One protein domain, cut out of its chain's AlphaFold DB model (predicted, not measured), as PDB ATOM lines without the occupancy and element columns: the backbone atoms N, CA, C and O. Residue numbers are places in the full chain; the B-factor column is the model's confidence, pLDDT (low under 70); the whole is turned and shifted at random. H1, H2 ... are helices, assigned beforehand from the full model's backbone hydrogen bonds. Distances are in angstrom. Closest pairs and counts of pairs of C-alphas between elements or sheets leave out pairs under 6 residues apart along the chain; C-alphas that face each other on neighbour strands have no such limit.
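AT A GLANCE: This is residues 163 to 227 of the 227 residues of an uncharacterized protein of Lysobacter maris (UniProt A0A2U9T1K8). Three helices are joined by loops into a small body with one arm: H1 and H2 stand near each other with a gap between them, and H3 begins at the middle of H1, packs on it with residues 213 to 218 and runs away from it about perpendicular, like the stem of a T, so that residues 220 to 227 stick out from the body. The long loop of residues 195 to 212 passes along the side of H2 away from H1 before it comes back to H3. The printed part has 65 residues with three named helices, in the order H1, H2, H3, and no named strand; the class is all helix. It is only just compact, close to loose, with a radius of gyration of the C-alphas of 12.8 A, and elongated, with spans of 40 by 23 by 15 A.

IN THESE COORDINATES: The printed part begins with H1, residues 163 to 174, which measures 16.4 A from its first to its last C-alpha; C-alpha 163 is at (309.384, 395.781, 355.303). H2 follows with residues 184 to 194 and measures 14.8 A; C-alpha 184 is at (304.404, 379.224, 351.797). H3, residues 213 to 225, is the longest helix, with 13 residues and 18.5 A from first to last C-alpha; C-alpha 225 is at (326.240, 402.050, 341.720).

HOW THE PARTS SIT: H1 and H3 touch, with 13 pairs of C-alphas within 8 A. Their closest C-alphas are those of Ala 168 and Tyr 215, 4.0 A apart. Their lines are about perpendicular, at 83 degrees, and their centres are 11.5 A apart. H3 touches H1 with residues 213 to 218 alone. H2 touches no helix, but H1 and H2 are near each other, with 5 pairs of C-alphas within 10 A. H2 and H3 are apart. In H1, H2 and H3 every O i to N i+4 pair is within hydrogen-bond range.

THE WHOLE: The C-alphas farthest apart are those of Pro 199 and Arg 227, at 41.7 A. Residues 220 to 227, of which 220 to 225 belong to H3, stand free; without them the body has 57 residues and spans 29 by 23 by 15 A. The printed part has no cut and ends at residue 227, the chain's last residue. The link from H1 to H2 is short, with 9 residues; the link from H2 to H3 is long, with 18 residues. The mean pLDDT of the printed part is 78.5, and 13 residues are under 70: residues 192 to 199, residue 214, residue 218 and residues 225 to 227.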
ATOM      1  N   SER A 163     310.406 396.485 356.093       85.56
ATOM      2  CA  SER A 163     309.384 395.781 355.303       85.56
ATOM      3  C   SER A 163     309.652 395.871 353.800       85.56
ATOM      4  O   SER A 163     309.405 394.900 353.094       85.56
ATOM      5  N   SER A 164     310.173 397.001 353.310       85.00
ATOM      6  CA  SER A 164     310.586 397.141 351.908       85.00
ATOM      7  C   SER A 164     311.832 396.313 351.599       85.00
ATOM      8  O   SER A 164     311.881 395.669 350.561       85.00
ATOM      9  N   GLY A 165     312.794 396.232 352.526       86.81
ATOM     10  CA  GLY A 165     313.956 395.344 352.395       86.81
ATOM     11  C   GLY A 165     313.560 393.867 352.321       86.81
ATOM     12  O   GLY A 165     314.040 393.145 351.460       86.81
ATOM     13  N   SER A 166     312.613 393.435 353.161       87.81
ATOM     14  CA  SER A 166     312.017 392.092 353.096       87.81
ATOM     15  C   SER A 166     311.377 391.812 351.738       87.81
ATOM     16  O   SER A 166     311.638 390.773 351.143       87.81
ATOM     17  N   ARG A 167     310.572 392.744 351.212       85.75
ATOM     18  CA  ARG A 167     309.964 392.599 349.881       85.75
ATOM     19  C   ARG A 167     311.016 392.542 348.783       85.75
ATOM     20  O   ARG A 167     310.929 391.665 347.934       85.75
ATOM     21  N   ALA A 168     312.017 393.420 348.836       87.25
ATOM     22  CA  ALA A 168     313.121 393.416 347.889       87.25
ATOM     23  C   ALA A 168     313.868 392.074 347.894       87.25
ATOM     24  O   ALA A 168     314.158 391.542 346.831       87.25
ATOM     25  N   PHE A 169     314.099 391.499 349.077       91.25
ATOM     26  CA  PHE A 169     314.724 390.187 349.239       91.25
ATOM     27  C   PHE A 169     313.901 389.058 348.595       91.25
ATOM     28  O   PHE A 169     314.443 388.252 347.848       91.25
ATOM     29  N   TYR A 170     312.583 389.003 348.824       90.81
ATOM     30  CA  TYR A 170     311.746 388.004 348.142       90.81
ATOM     31  C   TYR A 170     311.643 388.247 346.637       90.81
ATOM     32  O   TYR A 170     311.584 387.278 345.892       90.81
ATOM     33  N   GLY A 171     311.630 389.506 346.189       90.00
ATOM     34  CA  GLY A 171     311.682 389.837 344.765       90.00
ATOM     35  C   GLY A 171     312.958 389.305 344.114       90.00
ATOM     36  O   GLY A 171     312.884 388.678 343.067       90.00
ATOM     37  N   GLU A 172     314.102 389.449 344.787       91.12
ATOM     38  CA  GLU A 172     315.381 388.899 344.324       91.12
ATOM     39  C   GLU A 172     315.356 387.373 344.163       91.12
ATOM     40  O   GLU A 172     315.937 386.858 343.213       91.12
ATOM     41  N   LEU A 173     314.667 386.659 345.057       93.31
ATOM     42  CA  LEU A 173     314.595 385.195 345.025       93.31
ATOM     43  C   LEU A 173     313.515 384.630 344.098       93.31
ATOM     44  O   LEU A 173     313.695 383.543 343.557       93.31
ATOM     45  N   TYR A 174     312.374 385.310 343.974       93.25
ATOM     46  CA  TYR A 174     311.166 384.720 343.394       93.25
ATOM     47  C   TYR A 174     310.615 385.441 342.164       93.25
ATOM     48  O   TYR A 174     309.770 384.852 341.500       93.25
ATOM     49  N   GLU A 175     311.042 386.661 341.820       90.12
ATOM     50  CA  GLU A 175     310.554 387.334 340.602       90.12
ATOM     51  C   GLU A 175     310.763 386.445 339.364       90.12
ATOM     52  O   GLU A 175     311.873 385.987 339.096       90.12
ATOM     53  N   GLY A 176     309.684 386.182 338.617       90.31
ATOM     54  CA  GLY A 176     309.720 385.324 337.425       90.31
ATOM     55  C   GLY A 176     309.855 383.821 337.711       90.31
ATOM     56  O   GLY A 176     309.939 383.019 336.786       90.31
ATOM     57  N   VAL A 177     309.865 383.398 338.979       94.88
ATOM     58  CA  VAL A 177     309.803 381.975 339.333       94.88
ATOM     59  C   VAL A 177     308.363 381.487 339.178       94.88
ATOM     60  O   VAL A 177     307.437 382.093 339.720       94.88
ATOM     61  N   ALA A 178     308.174 380.358 338.485       96.00
ATOM     62  CA  ALA A 178     306.872 379.709 338.317       96.00
ATOM     63  C   ALA A 178     306.180 379.508 339.670       96.00
ATOM     64  O   ALA A 178     306.733 378.856 340.552       96.00
ATOM     65  N   CYS A 179     304.974 380.039 339.847       93.44
ATOM     66  CA  CYS A 179     304.258 379.983 341.115       93.44
ATOM     67  C   CYS A 179     303.465 378.678 341.233       93.44
ATOM     68  O   CYS A 179     302.829 378.231 340.278       93.44
ATOM     69  N   ARG A 180     303.471 378.066 342.426       93.88
ATOM     70  CA  ARG A 180     302.613 376.915 342.732       93.88
ATOM     71  C   ARG A 180     301.686 377.211 343.901       93.88
ATOM     72  O   ARG A 180     302.110 377.749 344.927       93.88
ATOM     73  N   ASP A 181     300.427 376.822 343.725       90.31
ATOM     74  CA  ASP A 181     299.401 376.930 344.755       90.31
ATOM     75  C   ASP A 181     299.817 376.186 346.036       90.31
ATOM     76  O   ASP A 181     300.567 375.209 346.012       90.31
ATOM     77  N   ASP A 182     299.286 376.648 347.165       87.81
ATOM     78  CA  ASP A 182     299.419 376.057 348.499       87.81
ATOM     79  C   ASP A 182     300.873 375.950 349.014       87.81
ATOM     80  O   ASP A 182     301.184 375.172 349.933       87.81
ATOM     81  N   THR A 183     301.760 376.785 348.464       88.12
ATOM     82  CA  THR A 183     303.132 377.009 348.939       88.12
ATOM     83  C   THR A 183     303.201 378.163 349.936       88.12
ATOM     84  O   THR A 183     302.372 379.076 349.918       88.12
ATOM     85  N   GLU A 184     304.209 378.148 350.814       87.50
ATOM     86  CA  GLU A 184     304.404 379.224 351.797       87.50
ATOM     87  C   GLU A 184     304.557 380.582 351.113       87.50
ATOM     88  O   GLU A 184     304.015 381.584 351.586       87.50
ATOM     89  N   MET A 185     305.272 380.621 349.986       88.62
ATOM     90  CA  MET A 185     305.483 381.860 349.252       88.62
ATOM     91  C   MET A 185     304.192 382.379 348.609       88.62
ATOM     92  O   MET A 185     303.938 383.581 348.686       88.62
ATOM     93  N   ALA A 186     303.318 381.508 348.090       87.69
ATOM     94  CA  ALA A 186     301.993 381.916 347.613       87.69
ATOM     95  C   ALA A 186     301.126 382.496 348.748       87.69
ATOM     96  O   ALA A 186     300.544 383.574 348.604       87.69
ATOM     97  N   PHE A 187     301.110 381.851 349.921       84.56
ATOM     98  CA  PHE A 187     300.424 382.379 351.107       84.56
ATOM     99  C   PHE A 187     300.977 383.734 351.556       84.56
ATOM    100  O   PHE A 187     300.214 384.654 351.861       84.56
ATOM    101  N   ARG A 188     302.304 383.885 351.591       83.19
ATOM    102  CA  ARG A 188     302.955 385.144 351.962       83.19
ATOM    103  C   ARG A 188     302.648 386.252 350.964       83.19
ATOM    104  O   ARG A 188     302.368 387.376 351.382       83.19
ATOM    105  N   TRP A 189     302.682 385.942 349.672       79.94
ATOM    106  CA  TRP A 189     302.351 386.903 348.630       79.94
ATOM    107  C   TRP A 189     300.934 387.446 348.825       79.94
ATOM    108  O   TRP A 189     300.721 388.656 348.919       79.94
ATOM    109  N   ASN A 190     299.969 386.549 349.028       75.50
ATOM    110  CA  ASN A 190     298.595 386.952 349.295       75.50
ATOM    111  C   ASN A 190     298.411 387.631 350.645       75.50
ATOM    112  O   ASN A 190     297.517 388.456 350.770       75.50
ATOM    113  N   ALA A 191     299.238 387.359 351.657       72.75
ATOM    114  CA  ALA A 191     299.209 388.134 352.894       72.75
ATOM    115  C   ALA A 191     299.530 389.614 352.636       72.75
ATOM    116  O   ALA A 191     298.866 390.488 353.200       72.75
ATOM    117  N   TYR A 192     300.486 389.914 351.750       67.44
ATOM    118  CA  TYR A 192     300.774 391.295 351.367       67.44
ATOM    119  C   TYR A 192     299.583 391.951 350.666       67.44
ATOM    120  O   TYR A 192     299.200 393.057 351.045       67.44
ATOM    121  N   GLU A 193     298.941 391.258 349.728       58.44
ATOM    122  CA  GLU A 193     297.751 391.770 349.033       58.44
ATOM    123  C   GLU A 193     296.485 391.769 349.913       58.44
ATOM    124  O   GLU A 193     295.600 392.600 349.738       58.44
ATOM    125  N   SER A 194     296.400 390.912 350.935       53.94
ATOM    126  CA  SER A 194     295.267 390.853 351.875       53.94
ATOM    127  C   SER A 194     295.164 392.097 352.750       53.94
ATOM    128  O   SER A 194     294.067 392.496 353.137       53.94
ATOM    129  N   SER A 195     296.286 392.797 352.967       54.03
ATOM    130  CA  SER A 195     296.275 394.140 353.557       54.03
ATOM    131  C   SER A 195     295.491 395.160 352.709       54.03
ATOM    132  O   SER A 195     295.151 396.235 353.201       54.03
ATOM    133  N   ARG A 196     295.147 394.798 351.463       53.59
ATOM    134  CA  ARG A 196     294.278 395.528 350.531       53.59
ATOM    135  C   ARG A 196     292.879 394.905 350.368       53.59
ATOM    136  O   ARG A 196     292.156 395.283 349.452       53.59
ATOM    137  N   GLY A 197     292.470 393.981 351.245       52.69
ATOM    138  CA  GLY A 197     291.100 393.445 351.299       52.69
ATOM    139  C   GLY A 197     290.861 392.109 350.585       52.69
ATOM    140  O   GLY A 197     289.712 391.686 350.482       52.69
ATOM    141  N   GLN A 198     291.909 391.430 350.109       56.31
ATOM    142  CA  GLN A 198     291.813 390.066 349.567       56.31
ATOM    143  C   GLN A 198     291.834 389.010 350.694       56.31
ATOM    144  O   GLN A 198     292.503 389.212 351.710       56.31
ATOM    145  N   PRO A 199     291.135 387.871 350.559       59.38
ATOM    146  CA  PRO A 199     291.224 386.785 351.527       59.38
ATOM    147  C   PRO A 199     292.627 386.159 351.528       59.38
ATOM    148  O   PRO A 199     293.220 385.917 350.478       59.38
ATOM    149  N   TYR A 200     293.146 385.856 352.721       70.00
ATOM    150  CA  TYR A 200     294.378 385.080 352.876       70.00
ATOM    151  C   TYR A 200     294.198 383.711 352.205       70.00
ATOM    152  O   TYR A 200     293.329 382.933 352.603       70.00
ATOM    153  N   SER A 201     294.987 383.433 351.169       77.69
ATOM    154  CA  SER A 201     294.873 382.212 350.371       77.69
ATOM    155  C   SER A 201     296.246 381.712 349.941       77.69
ATOM    156  O   SER A 201     297.197 382.486 349.878       77.69
ATOM    157  N   GLY A 202     296.347 380.423 349.628       82.44
ATOM    158  CA  GLY A 202     297.546 379.828 349.040       82.44
ATOM    159  C   GLY A 202     297.565 379.921 347.519       82.44
ATOM    160  O   GLY A 202     298.369 379.245 346.896       82.44
ATOM    161  N   LYS A 203     296.653 380.681 346.898       86.75
ATOM    162  CA  LYS A 203     296.514 380.715 345.441       86.75
ATOM    163  C   LYS A 203     297.561 381.596 344.789       86.75
ATOM    164  O   LYS A 203     297.814 382.703 345.244       86.75
ATOM    165  N   CYS A 204     298.143 381.131 343.702       87.75
ATOM    166  CA  CYS A 204     299.097 381.926 342.964       87.75
ATOM    167  C   CYS A 204     298.458 383.186 342.364       87.75
ATOM    168  O   CYS A 204     297.323 383.134 341.885       87.75
ATOM    169  N   PRO A 205     299.185 384.317 342.354       79.69
ATOM    170  CA  PRO A 205     298.724 385.547 341.712       79.69
ATOM    171  C   PRO A 205     298.758 385.469 340.173       79.69
ATOM    172  O   PRO A 205     298.172 386.321 339.509       79.69
ATOM    173  N   GLY A 206     299.435 384.464 339.609       87.00
ATOM    174  CA  GLY A 206     299.596 384.211 338.178       87.00
ATOM    175  C   GLY A 206     300.418 382.940 337.931       87.00
ATOM    176  O   GLY A 206     300.637 382.164 338.859       87.00
ATOM    177  N   GLU A 207     300.878 382.730 336.694       90.94
ATOM    178  CA  GLU A 207     301.758 381.595 336.344       90.94
ATOM    179  C   GLU A 207     303.130 381.680 337.035       90.94
ATOM    180  O   GLU A 207     303.716 380.661 337.393       90.94
ATOM    181  N   GLU A 208     303.610 382.896 337.286       93.12
ATOM    182  CA  GLU A 208     304.867 383.204 337.970       93.12
ATOM    183  C   GLU A 208     304.612 384.163 339.137       93.12
ATOM    184  O   GLU A 208     303.579 384.844 339.193       93.12
ATOM    185  N   PHE A 209     305.548 384.226 340.088       90.19
ATOM    186  CA  PHE A 209     305.494 385.263 341.109       90.19
ATOM    187  C   PHE A 209     305.679 386.644 340.466       90.19
ATOM    188  O   PHE A 209     306.561 386.815 339.616       90.19
ATOM    189  N   PRO A 210     304.865 387.637 340.860       82.06
ATOM    190  CA  PRO A 210     304.886 388.937 340.224       82.06
ATOM    191  C   PRO A 210     306.158 389.692 340.574       82.06
ATOM    192  O   PRO A 210     306.830 389.435 341.573       82.06
ATOM    193  N   ASP A 211     306.415 390.704 339.764       80.19
ATOM    194  CA  ASP A 211     307.451 391.684 340.027       80.19
ATOM    195  C   ASP A 211     307.178 392.448 341.338       80.19
ATOM    196  O   ASP A 211     306.026 392.726 341.700       80.19
ATOM    197  N   VAL A 212     308.249 392.793 342.053       77.50
ATOM    198  CA  VAL A 212     308.197 393.560 343.299       77.50
ATOM    199  C   VAL A 212     308.789 394.954 343.063       77.50
ATOM    200  O   VAL A 212     309.999 395.113 342.915       77.50
ATOM    201  N   ASP A 213     307.962 396.002 343.139       72.69
ATOM    202  CA  ASP A 213     308.395 397.398 342.914       72.69
ATOM    203  C   ASP A 213     309.582 397.838 343.805       72.69
ATOM    204  O   ASP A 213     310.492 398.549 343.359       72.69
ATOM    205  N   ASP A 214     309.604 397.389 345.066       64.50
ATOM    206  CA  ASP A 214     310.716 397.633 345.996       64.50
ATOM    207  C   ASP A 214     312.020 396.980 345.489       64.50
ATOM    208  O   ASP A 214     313.089 397.593 345.557       64.50
ATOM    209  N   TYR A 215     311.941 395.771 344.919       71.88
ATOM    210  CA  TYR A 215     313.086 395.091 344.310       71.88
ATOM    211  C   TYR A 215     313.561 395.810 343.048       71.88
ATOM    212  O   TYR A 215     314.760 396.048 342.922       71.88
ATOM    213  N   ARG A 216     312.667 396.271 342.159       71.12
ATOM    214  CA  ARG A 216     313.058 397.103 340.999       71.12
ATOM    215  C   ARG A 216     313.857 398.323 341.413       71.12
ATOM    216  O   ARG A 216     314.867 398.642 340.786       71.12
ATOM    217  N   SER A 217     313.411 398.995 342.469       70.19
ATOM    218  CA  SER A 217     314.078 400.181 342.998       70.19
ATOM    219  C   SER A 217     315.487 399.839 343.494       70.19
ATOM    220  O   SER A 217     316.448 400.521 343.134       70.19
ATOM    221  N   VAL A 218     315.642 398.738 344.239       67.62
ATOM    222  CA  VAL A 218     316.950 398.241 344.702       67.62
ATOM    223  C   VAL A 218     317.840 397.792 343.538       67.62
ATOM    224  O   VAL A 218     318.997 398.206 343.468       67.62
ATOM    225  N   ARG A 219     317.311 397.019 342.585       71.94
ATOM    226  CA  ARG A 219     318.015 396.560 341.378       71.94
ATOM    227  C   ARG A 219     318.499 397.740 340.537       71.94
ATOM    228  O   ARG A 219     319.656 397.769 340.125       71.94
ATOM    229  N   ALA A 220     317.650 398.747 340.333       73.69
ATOM    230  CA  ALA A 220     317.996 399.965 339.607       73.69
ATOM    231  C   ALA A 220     319.065 400.797 340.333       73.69
ATOM    232  O   ALA A 220     319.943 401.361 339.679       73.69
ATOM    233  N   MET A 221     319.026 400.866 341.668       72.38
ATOM    234  CA  MET A 221     320.090 401.499 342.454       72.38
ATOM    235  C   MET A 221     321.417 400.746 342.313       72.38
ATOM    236  O   MET A 221     322.416 401.381 341.983       72.38
ATOM    237  N   ARG A 222     321.421 399.412 342.469       72.69
ATOM    238  CA  ARG A 222     322.618 398.566 342.303       72.69
ATOM    239  C   ARG A 222     323.239 398.723 340.909       72.69
ATOM    240  O   ARG A 222     324.440 398.958 340.794       72.69
ATOM    241  N   ALA A 223     322.414 398.696 339.861       71.81
ATOM    242  CA  ALA A 223     322.852 398.898 338.478       71.81
ATOM    243  C   ALA A 223     323.486 400.282 338.241       71.81
ATOM    244  O   ALA A 223     324.379 400.420 337.410       71.81
ATOM    245  N   ARG A 224     323.053 401.313 338.982       71.50
ATOM    246  CA  ARG A 224     323.651 402.658 338.934       71.50
ATOM    247  C   ARG A 224     324.927 402.776 339.765       71.50
ATOM    248  O   ARG A 224     325.755 403.624 339.448       71.50
ATOM    249  N   SER A 225     325.085 401.976 340.820       69.50
ATOM    250  CA  SER A 225     326.240 402.050 341.720       69.50
ATOM    251  C   SER A 225     327.447 401.210 341.291       69.50
ATOM    252  O   SER A 225     328.509 401.403 341.877       69.50
ATOM    253  N   GLY A 226     327.318 400.346 340.275       49.00
ATOM    254  CA  GLY A 226     328.444 399.804 339.497       49.00
ATOM    255  C   GLY A 226     329.634 399.278 340.310       49.00
ATOM    256  O   GLY A 226     330.777 399.587 339.973       49.00
ATOM    257  N   ARG A 227     329.371 398.528 341.383       39.81
ATOM    258  CA  ARG A 227     330.362 397.697 342.078       39.81
ATOM    259  C   ARG A 227     329.935 396.250 341.990       39.81
ATOM    260  O   ARG A 227     328.715 396.023 342.158       39.81
TER     261      ARG A 227